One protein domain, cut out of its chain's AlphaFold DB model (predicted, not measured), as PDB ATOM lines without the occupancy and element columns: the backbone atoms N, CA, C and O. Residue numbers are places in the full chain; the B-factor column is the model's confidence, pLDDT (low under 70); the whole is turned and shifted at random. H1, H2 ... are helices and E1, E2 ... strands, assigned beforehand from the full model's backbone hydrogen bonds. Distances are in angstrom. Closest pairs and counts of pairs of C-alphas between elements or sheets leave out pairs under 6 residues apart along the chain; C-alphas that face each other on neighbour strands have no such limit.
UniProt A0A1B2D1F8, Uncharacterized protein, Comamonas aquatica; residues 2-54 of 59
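What this domain is: This is residues 2 to 54 of the 59 residues of an uncharacterized protein of Comamonas aquatica (UniProt A0A1B2D1F8). A long, strongly twisted hairpin of two strands, E2 and E3, makes the longest axis, and at its far end from the loop 37 to 41 the chain turns off into a second, shorter hairpin of E1 and the first residues of E2. The two hairpins share E2, which bends by 107 degrees at residue 23, and together they make an L with the short helix H1 packed on E2 near the corner. The printed part has 53 residues, with one named helix and three named strands in the order H1, E1, E2, E3; the sheet runs E1, E2, E3, antiparallel throughout, and the class is mostly strand. The whole is only just loose, close to extended, with a radius of gyration of the C-alphas of 14.5 A, and it is flat, spanning 43 by 26 by 14 A.

How they stand to each other: The sheet is a meander, each strand the antiparallel neighbour of the one before, made by E1, residues 11 to 14, E2, residues 20 to 36, and E3, residues 42 to 53. E2 is the inner strand, and E1 and E3 are the edge strands. The pairing is staggered: E2 pairs with E1 over residues 20 to 24 and with E3 over residues 24 to 36. In the hairpin of E2 and E3, the directions stand at 156 degrees, and N 30 and O 48 are within hydrogen-bond range at 2.8 A, as are N 46 and O 32 at 2.9 A. In the hairpin of E1 and E2, N 11 and O 24 are 2.8 A apart and N 13 and O 22 are 3.0 A apart, both within hydrogen-bond range. E1 and E3 are apart. H1, residues 2 to 6, is on the sheet at a height of 7.6 A over the sheet. It lies over none of the strands, but only just, as 2 of its 5 C-alphas fall on E2. The closest C-alphas of H1 and E2 are those of Ala 5 and Ile 26, 5.2 A apart. In H1 every O i to N i+4 pair is within hydrogen-bond range.

Where its parts are: E2 is the longest strand, 17 residues and 36.1 A from first to last C-alpha, from C-alpha 20 at (-28.738, -23.977, -65.597) to C-alpha 36 at (-37.434, -21.681, -30.594). E3 measures 32.0 A and ends at C-alpha 53, (-22.021, -33.041, -60.324). E1 measures 9.4 A and H1 6.1 A, with C-alpha 2 at (-35.181, -35.119, -47.875).

The domain as a whole: The two C-alphas farthest apart, those of Asp 38 and Tyr 54, are 43.2 A apart. The printed part has no cut, and its three links are tight. The mean pLDDT of the printed part of this predicted model is 91.4, and no printed residue is under 70.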
ATOM      1  N   ARG A   2     -35.567 -33.735 -48.233       82.88
ATOM      2  CA  ARG A   2     -35.181 -35.119 -47.875       82.88
ATOM      3  C   ARG A   2     -35.648 -36.160 -48.896       82.88
ATOM      4  O   ARG A   2     -34.805 -36.800 -49.496       82.88
ATOM      5  N   ALA A   3     -36.929 -36.137 -49.267       85.12
ATOM      6  CA  ALA A   3     -37.461 -37.007 -50.322       85.12
ATOM      7  C   ALA A   3     -36.722 -36.915 -51.679       85.12
ATOM      8  O   ALA A   3     -36.709 -37.880 -52.433       85.12
ATOM      9  N   LEU A   4     -36.109 -35.768 -52.004       83.81
ATOM     10  CA  LEU A   4     -35.330 -35.606 -53.239       83.81
ATOM     11  C   LEU A   4     -33.941 -36.245 -53.118       83.81
ATOM     12  O   LEU A   4     -33.461 -36.813 -54.092       83.81
ATOM     13  N   ALA A   5     -33.311 -36.179 -51.941       83.00
ATOM     14  CA  ALA A   5     -32.074 -36.912 -51.681       83.00
ATOM     15  C   ALA A   5     -32.321 -38.420 -51.585       83.00
ATOM     16  O   ALA A   5     -31.566 -39.188 -52.167       83.00
ATOM     17  N   ASP A   6     -33.412 -38.831 -50.932       85.75
ATOM     18  CA  ASP A   6     -33.789 -40.241 -50.780       85.75
ATOM     19  C   ASP A   6     -34.079 -40.903 -52.134       85.75
ATOM     20  O   ASP A   6     -33.873 -42.102 -52.303       85.75
ATOM     21  N   ALA A   7     -34.519 -40.124 -53.128       85.31
ATOM     22  CA  ALA A   7     -34.693 -40.617 -54.488       85.31
ATOM     23  C   ALA A   7     -33.360 -41.004 -55.156       85.31
ATOM     24  O   ALA A   7     -33.376 -41.813 -56.081       85.31
ATOM     25  N   GLY A   8     -32.230 -40.413 -54.742       78.75
ATOM     26  CA  GLY A   8     -30.897 -40.691 -55.291       78.75
ATOM     27  C   GLY A   8     -30.730 -40.367 -56.780       78.75
ATOM     28  O   GLY A   8     -29.753 -40.789 -57.394       78.75
ATOM     29  N   LYS A   9     -31.685 -39.648 -57.383       86.38
ATOM     30  CA  LYS A   9     -31.694 -39.338 -58.817       86.38
ATOM     31  C   LYS A   9     -31.022 -37.991 -59.094       86.38
ATOM     32  O   LYS A   9     -31.185 -37.065 -58.295       86.38
ATOM     33  N   PRO A  10     -30.326 -37.845 -60.233       89.56
ATOM     34  CA  PRO A  10     -29.841 -36.547 -60.680       89.56
ATOM     35  C   PRO A  10     -31.013 -35.602 -60.955       89.56
ATOM     36  O   PRO A  10     -32.021 -35.993 -61.546       89.56
ATOM     37  N   LEU A  11     -30.869 -34.349 -60.535       90.81
ATOM     38  CA  LEU A  11     -31.815 -33.263 -60.763       90.81
ATOM     39  C   LEU A  11     -31.098 -32.099 -61.444       90.81
ATOM     40  O   LEU A  11     -29.901 -31.889 -61.244       90.81
ATOM     41  N   GLN A  12     -31.833 -31.316 -62.229       92.94
ATOM     42  CA  GLN A  12     -31.279 -30.108 -62.826       92.94
ATOM     43  C   GLN A  12     -31.026 -29.052 -61.743       92.94
ATOM     44  O   GLN A  12     -31.945 -28.669 -61.018       92.94
ATOM     45  N   LEU A  13     -29.792 -28.552 -61.661       93.31
ATOM     46  CA  LEU A  13     -29.450 -27.439 -60.781       93.31
ATOM     47  C   LEU A  13     -29.669 -26.112 -61.512       93.31
ATOM     48  O   LEU A  13     -29.076 -25.865 -62.564       93.31
ATOM     49  N   VAL A  14     -30.507 -25.256 -60.929       95.06
ATOM     50  CA  VAL A  14     -30.776 -23.894 -61.404       95.06
ATOM     51  C   VAL A  14     -30.472 -22.920 -60.270       95.06
ATOM     52  O   VAL A  14     -30.933 -23.135 -59.148       95.06
ATOM     53  N   ASP A  15     -29.672 -21.886 -60.533       93.38
ATOM     54  CA  ASP A  15     -29.360 -20.867 -59.523       93.38
ATOM     55  C   ASP A  15     -30.414 -19.750 -59.446       93.38
ATOM     56  O   ASP A  15     -31.346 -19.679 -60.247       93.38
ATOM     57  N   GLY A  16     -30.265 -18.856 -58.463       92.75
ATOM     58  CA  GLY A  16     -31.198 -17.747 -58.233       92.75
ATOM     59  C   GLY A  16     -31.230 -16.684 -59.339       92.75
ATOM     60  O   GLY A  16     -32.107 -15.825 -59.314       92.75
ATOM     61  N   LEU A  17     -30.302 -16.737 -60.300       96.88
ATOM     62  CA  LEU A  17     -30.280 -15.880 -61.488       96.88
ATOM     63  C   LEU A  17     -30.876 -16.590 -62.717       96.88
ATOM     64  O   LEU A  17     -30.957 -15.996 -63.789       96.88
ATOM     65  N   GLY A  18     -31.302 -17.849 -62.569       95.50
ATOM     66  CA  GLY A  18     -31.895 -18.659 -63.628       95.50
ATOM     67  C   GLY A  18     -30.884 -19.434 -64.474       95.50
ATOM     68  O   GLY A  18     -31.273 -20.039 -65.473       95.50
ATOM     69  N   ARG A  19     -29.595 -19.458 -64.110       95.75
ATOM     70  CA  ARG A  19     -28.596 -20.230 -64.860       95.75
ATOM     71  C   ARG A  19     -28.766 -21.720 -64.591       95.75
ATOM     72  O   ARG A  19     -28.888 -22.139 -63.443       95.75
ATOM     73  N   ILE A  20     -28.701 -22.515 -65.656       95.38
ATOM     74  CA  ILE A  20     -28.738 -23.977 -65.597       95.38
ATOM     75  C   ILE A  20     -27.306 -24.518 -65.520       95.38
ATOM     76  O   ILE A  20     -26.472 -24.206 -66.370       95.38
ATOM     77  N   TRP A  21     -27.038 -25.347 -64.514       92.62
ATOM     78  CA  TRP A  21     -25.722 -25.935 -64.230       92.62
ATOM     79  C   TRP A  21     -25.632 -27.429 -64.580       92.62
ATOM     80  O   TRP A  21     -24.632 -28.072 -64.267       92.62
ATOM     81  N   GLY A  22     -26.671 -27.993 -65.206       92.19
ATOM     82  CA  GLY A  22     -26.737 -29.406 -65.593       92.19
ATOM     83  C   GLY A  22     -27.268 -30.322 -64.488       92.19
ATOM     84  O   GLY A  22     -27.986 -29.870 -63.591       92.19
ATOM     85  N   ALA A  23     -26.944 -31.614 -64.577       93.75
ATOM     86  CA  ALA A  23     -27.426 -32.653 -63.668       93.75
ATOM     87  C   ALA A  23     -26.543 -32.788 -62.415       93.75
ATOM     88  O   ALA A  23     -25.329 -33.003 -62.490       93.75
ATOM     89  N   TRP A  24     -27.173 -32.697 -61.247       93.44
ATOM     90  CA  TRP A  24     -26.531 -32.788 -59.938       93.44
ATOM     91  C   TRP A  24     -27.302 -33.742 -59.036       93.44
ATOM     92  O   TRP A  24     -28.530 -33.785 -59.064       93.44
ATOM     93  N   VAL A  25     -26.585 -34.484 -58.198       92.12
ATOM     94  CA  VAL A  25     -27.180 -35.362 -57.187       92.12
ATOM     95  C   VAL A  25     -26.929 -34.800 -55.791       92.12
ATOM     96  O   VAL A  25     -25.846 -34.282 -55.496       92.12
ATOM     97  N   ILE A  26     -27.939 -34.895 -54.925       92.00
ATOM     98  CA  ILE A  26     -27.799 -34.571 -53.505       92.00
ATOM     99  C   ILE A  26     -27.146 -35.764 -52.812       92.00
ATOM    100  O   ILE A  26     -27.676 -36.869 -52.861       92.00
ATOM    101  N   THR A  27     -26.010 -35.543 -52.155       91.56
ATOM    102  CA  THR A  27     -25.273 -36.602 -51.448       91.56
ATOM    103  C   THR A  27     -25.451 -36.543 -49.938       91.56
ATOM    104  O   THR A  27     -25.298 -37.554 -49.262       91.56
ATOM    105  N   GLU A  28     -25.781 -35.370 -49.396       91.50
ATOM    106  CA  GLU A  28     -26.002 -35.174 -47.966       91.50
ATOM    107  C   GLU A  28     -26.960 -34.003 -47.738       91.50
ATOM    108  O   GLU A  28     -26.855 -32.967 -48.404       91.50
ATOM    109  N   ILE A  29     -27.861 -34.153 -46.765       92.25
ATOM    110  CA  ILE A  29     -28.707 -33.076 -46.243       92.25
ATOM    111  C   ILE A  29     -28.557 -33.042 -44.725       92.25
ATOM    112  O   ILE A  29     -28.777 -34.048 -44.053       92.25
ATOM    113  N   GLY A  30     -28.264 -31.862 -44.190       92.38
ATOM    114  CA  GLY A  30     -28.395 -31.545 -42.773       92.38
ATOM    115  C   GLY A  30     -29.318 -30.348 -42.572       92.38
ATOM    116  O   GLY A  30     -29.371 -29.448 -43.412       92.38
ATOM    117  N   ASP A  31     -30.026 -30.320 -41.447       93.56
ATOM    118  CA  ASP A  31     -30.738 -29.132 -40.984       93.56
ATOM    119  C   ASP A  31     -30.468 -28.858 -39.507       93.56
ATOM    120  O   ASP A  31     -30.382 -29.779 -38.695       93.56
ATOM    121  N   THR A  32     -30.342 -27.576 -39.179       94.75
ATOM    122  CA  THR A  32     -30.190 -27.088 -37.809       94.75
ATOM    123  C   THR A  32     -31.353 -26.161 -37.496       94.75
ATOM    124  O   THR A  32     -31.601 -25.171 -38.191       94.75
ATOM    125  N   ARG A  33     -32.065 -26.475 -36.417       94.00
ATOM    126  CA  ARG A  33     -33.200 -25.701 -35.912       94.00
ATOM    127  C   ARG A  33     -32.732 -24.830 -34.758       94.00
ATOM    128  O   ARG A  33     -32.121 -25.335 -33.820       94.00
ATOM    129  N   THR A  34     -32.997 -23.533 -34.842       92.06
ATOM    130  CA  THR A  34     -32.600 -22.548 -33.828       92.06
ATOM    131  C   THR A  34     -33.701 -21.512 -33.631       92.06
ATOM    132  O   THR A  34     -34.627 -21.425 -34.437       92.06
ATOM    133  N   VAL A  35     -33.591 -20.716 -32.562       91.31
ATOM    134  CA  VAL A  35     -34.589 -19.705 -32.174       91.31
ATOM    135  C   VAL A  35     -35.964 -20.351 -32.010       91.31
ATOM    136  O   VAL A  35     -36.813 -20.285 -32.893       91.31
ATOM    137  N   PHE A  36     -36.166 -21.025 -30.887       91.75
ATOM    138  CA  PHE A  36     -37.434 -21.681 -30.594       91.75
ATOM    139  C   PHE A  36     -38.402 -20.681 -29.961       91.75
ATOM    140  O   PHE A  36     -37.996 -19.864 -29.136       91.75
ATOM    141  N   ALA A  37     -39.660 -20.716 -30.392       90.75
ATOM    142  CA  ALA A  37     -40.749 -20.056 -29.688       90.75
ATOM    143  C   ALA A  37     -41.066 -20.795 -28.376       90.75
ATOM    144  O   ALA A  37     -40.575 -21.901 -28.146       90.75
ATOM    145  N   ASP A  38     -41.905 -20.193 -27.535       91.44
ATOM    146  CA  ASP A  38     -42.287 -20.752 -26.228       91.44
ATOM    147  C   ASP A  38     -42.980 -22.125 -26.339       91.44
ATOM    148  O   ASP A  38     -42.962 -22.913 -25.398       91.44
ATOM    149  N   ASP A  39     -43.548 -22.441 -27.506       91.19
ATOM    150  CA  ASP A  39     -44.159 -23.731 -27.848       91.19
ATOM    151  C   ASP A  39     -43.165 -24.753 -28.446       91.19
ATOM    152  O   ASP A  39     -43.555 -25.844 -28.867       91.19
ATOM    153  N   GLY A  40     -41.873 -24.415 -28.507       88.50
ATOM    154  CA  GLY A  40     -40.825 -25.257 -29.081       88.50
ATOM    155  C   GLY A  40     -40.775 -25.253 -30.612       88.50
ATOM    156  O   GLY A  40     -39.969 -25.986 -31.194       88.50
ATOM    157  N   GLN A  41     -41.585 -24.438 -31.295       93.12
ATOM    158  CA  GLN A  41     -41.523 -24.333 -32.749       93.12
ATOM    159  C   GLN A  41     -40.284 -23.525 -33.182       93.12
ATOM    160  O   GLN A  41     -40.084 -22.398 -32.715       93.12
ATOM    161  N   PRO A  42     -39.425 -24.059 -34.071       93.19
ATOM    162  CA  PRO A  42     -38.260 -23.322 -34.545       93.19
ATOM    163  C   PRO A  42     -38.676 -22.182 -35.478       93.19
ATOM    164  O   PRO A  42     -39.371 -22.398 -36.468       93.19
ATOM    165  N   ARG A  43     -38.186 -20.974 -35.199       94.50
ATOM    166  CA  ARG A  43     -38.359 -19.781 -36.041       94.50
ATOM    167  C   ARG A  43     -37.230 -19.597 -37.048       94.50
ATOM    168  O   ARG A  43     -37.394 -18.864 -38.018       94.50
ATOM    169  N   LYS A  44     -36.088 -20.256 -36.836       94.75
ATOM    170  CA  LYS A  44     -34.972 -20.276 -37.781       94.75
ATOM    171  C   LYS A  44     -34.597 -21.714 -38.124       94.75
ATOM    172  O   LYS A  44     -34.295 -22.524 -37.246       94.75
ATOM    173  N   LEU A  45     -34.570 -21.999 -39.420       94.75
ATOM    174  CA  LEU A  45     -34.143 -23.277 -39.976       94.75
ATOM    175  C   LEU A  45     -32.998 -23.033 -40.952       94.75
ATOM    176  O   LEU A  45     -33.159 -22.324 -41.943       94.75
ATOM    177  N   GLU A  46     -31.838 -23.600 -40.648       94.81
ATOM    178  CA  GLU A  46     -30.669 -23.562 -41.519       94.81
ATOM    179  C   GLU A  46     -30.508 -24.919 -42.193       94.81
ATOM    180  O   GLU A  46     -30.511 -25.948 -41.522       94.81
ATOM    181  N   PHE A  47     -30.351 -24.916 -43.515       93.00
ATOM    182  CA  PHE A  47     -30.115 -26.125 -44.294       93.00
ATOM    183  C   PHE A  47     -28.683 -26.148 -44.810       93.00
ATOM    184  O   PHE A  47     -28.169 -25.143 -45.301       93.00
ATOM    185  N   ARG A  48     -28.067 -27.328 -44.768       93.75
ATOM    186  CA  ARG A  48     -26.788 -27.615 -45.412       93.75
ATOM    187  C   ARG A  48     -26.986 -28.763 -46.387       93.75
ATOM    188  O   ARG A  48     -27.499 -29.813 -46.010       93.75
ATOM    189  N   ILE A  49     -26.574 -28.565 -47.631       92.25
ATOM    190  CA  ILE A  49     -26.709 -29.563 -48.693       92.25
ATOM    191  C   ILE A  49     -25.335 -29.763 -49.320       92.25
ATOM    192  O   ILE A  49     -24.656 -28.785 -49.637       92.25
ATOM    193  N   LYS A  50     -24.932 -31.019 -49.513       92.69
ATOM    194  CA  LYS A  50     -23.793 -31.360 -50.371       92.69
ATOM    195  C   LYS A  50     -24.317 -31.868 -51.704       92.69
ATOM    196  O   LYS A  50     -25.184 -32.742 -51.751       92.69
ATOM    197  N   LEU A  51     -23.786 -31.293 -52.774       93.06
ATOM    198  CA  LEU A  51     -24.118 -31.651 -54.143       93.06
ATOM    199  C   LEU A  51     -22.881 -32.233 -54.820       93.06
ATOM    200  O   LEU A  51     -21.761 -31.775 -54.586       93.06
ATOM    201  N   LYS A  52     -23.096 -33.218 -55.687       91.75
ATOM    202  CA  LYS A  52     -22.072 -33.742 -56.587       91.75
ATOM    203  C   LYS A  52     -22.569 -33.602 -58.020       91.75
ATOM    204  O   LYS A  52     -23.703 -33.981 -58.311       91.75
ATOM    205  N   ALA A  53     -21.734 -33.048 -58.896       91.56
ATOM    206  CA  ALA A  53     -22.021 -33.041 -60.324       91.56
ATOM    207  C   ALA A  53     -22.122 -34.495 -60.787       91.56
ATOM    208  O   ALA A  53     -21.230 -35.298 -60.495       91.56
ATOM    209  N   TYR A  54     -23.222 -34.840 -61.450       84.31
ATOM    210  CA  TYR A  54     -23.427 -36.204 -61.923       84.31
ATOM    211  C   TYR A  54     -22.504 -36.524 -63.115       84.31
ATOM    212  O   TYR A  54     -22.082 -37.663 -63.272       84.31
TER     213      TYR A  54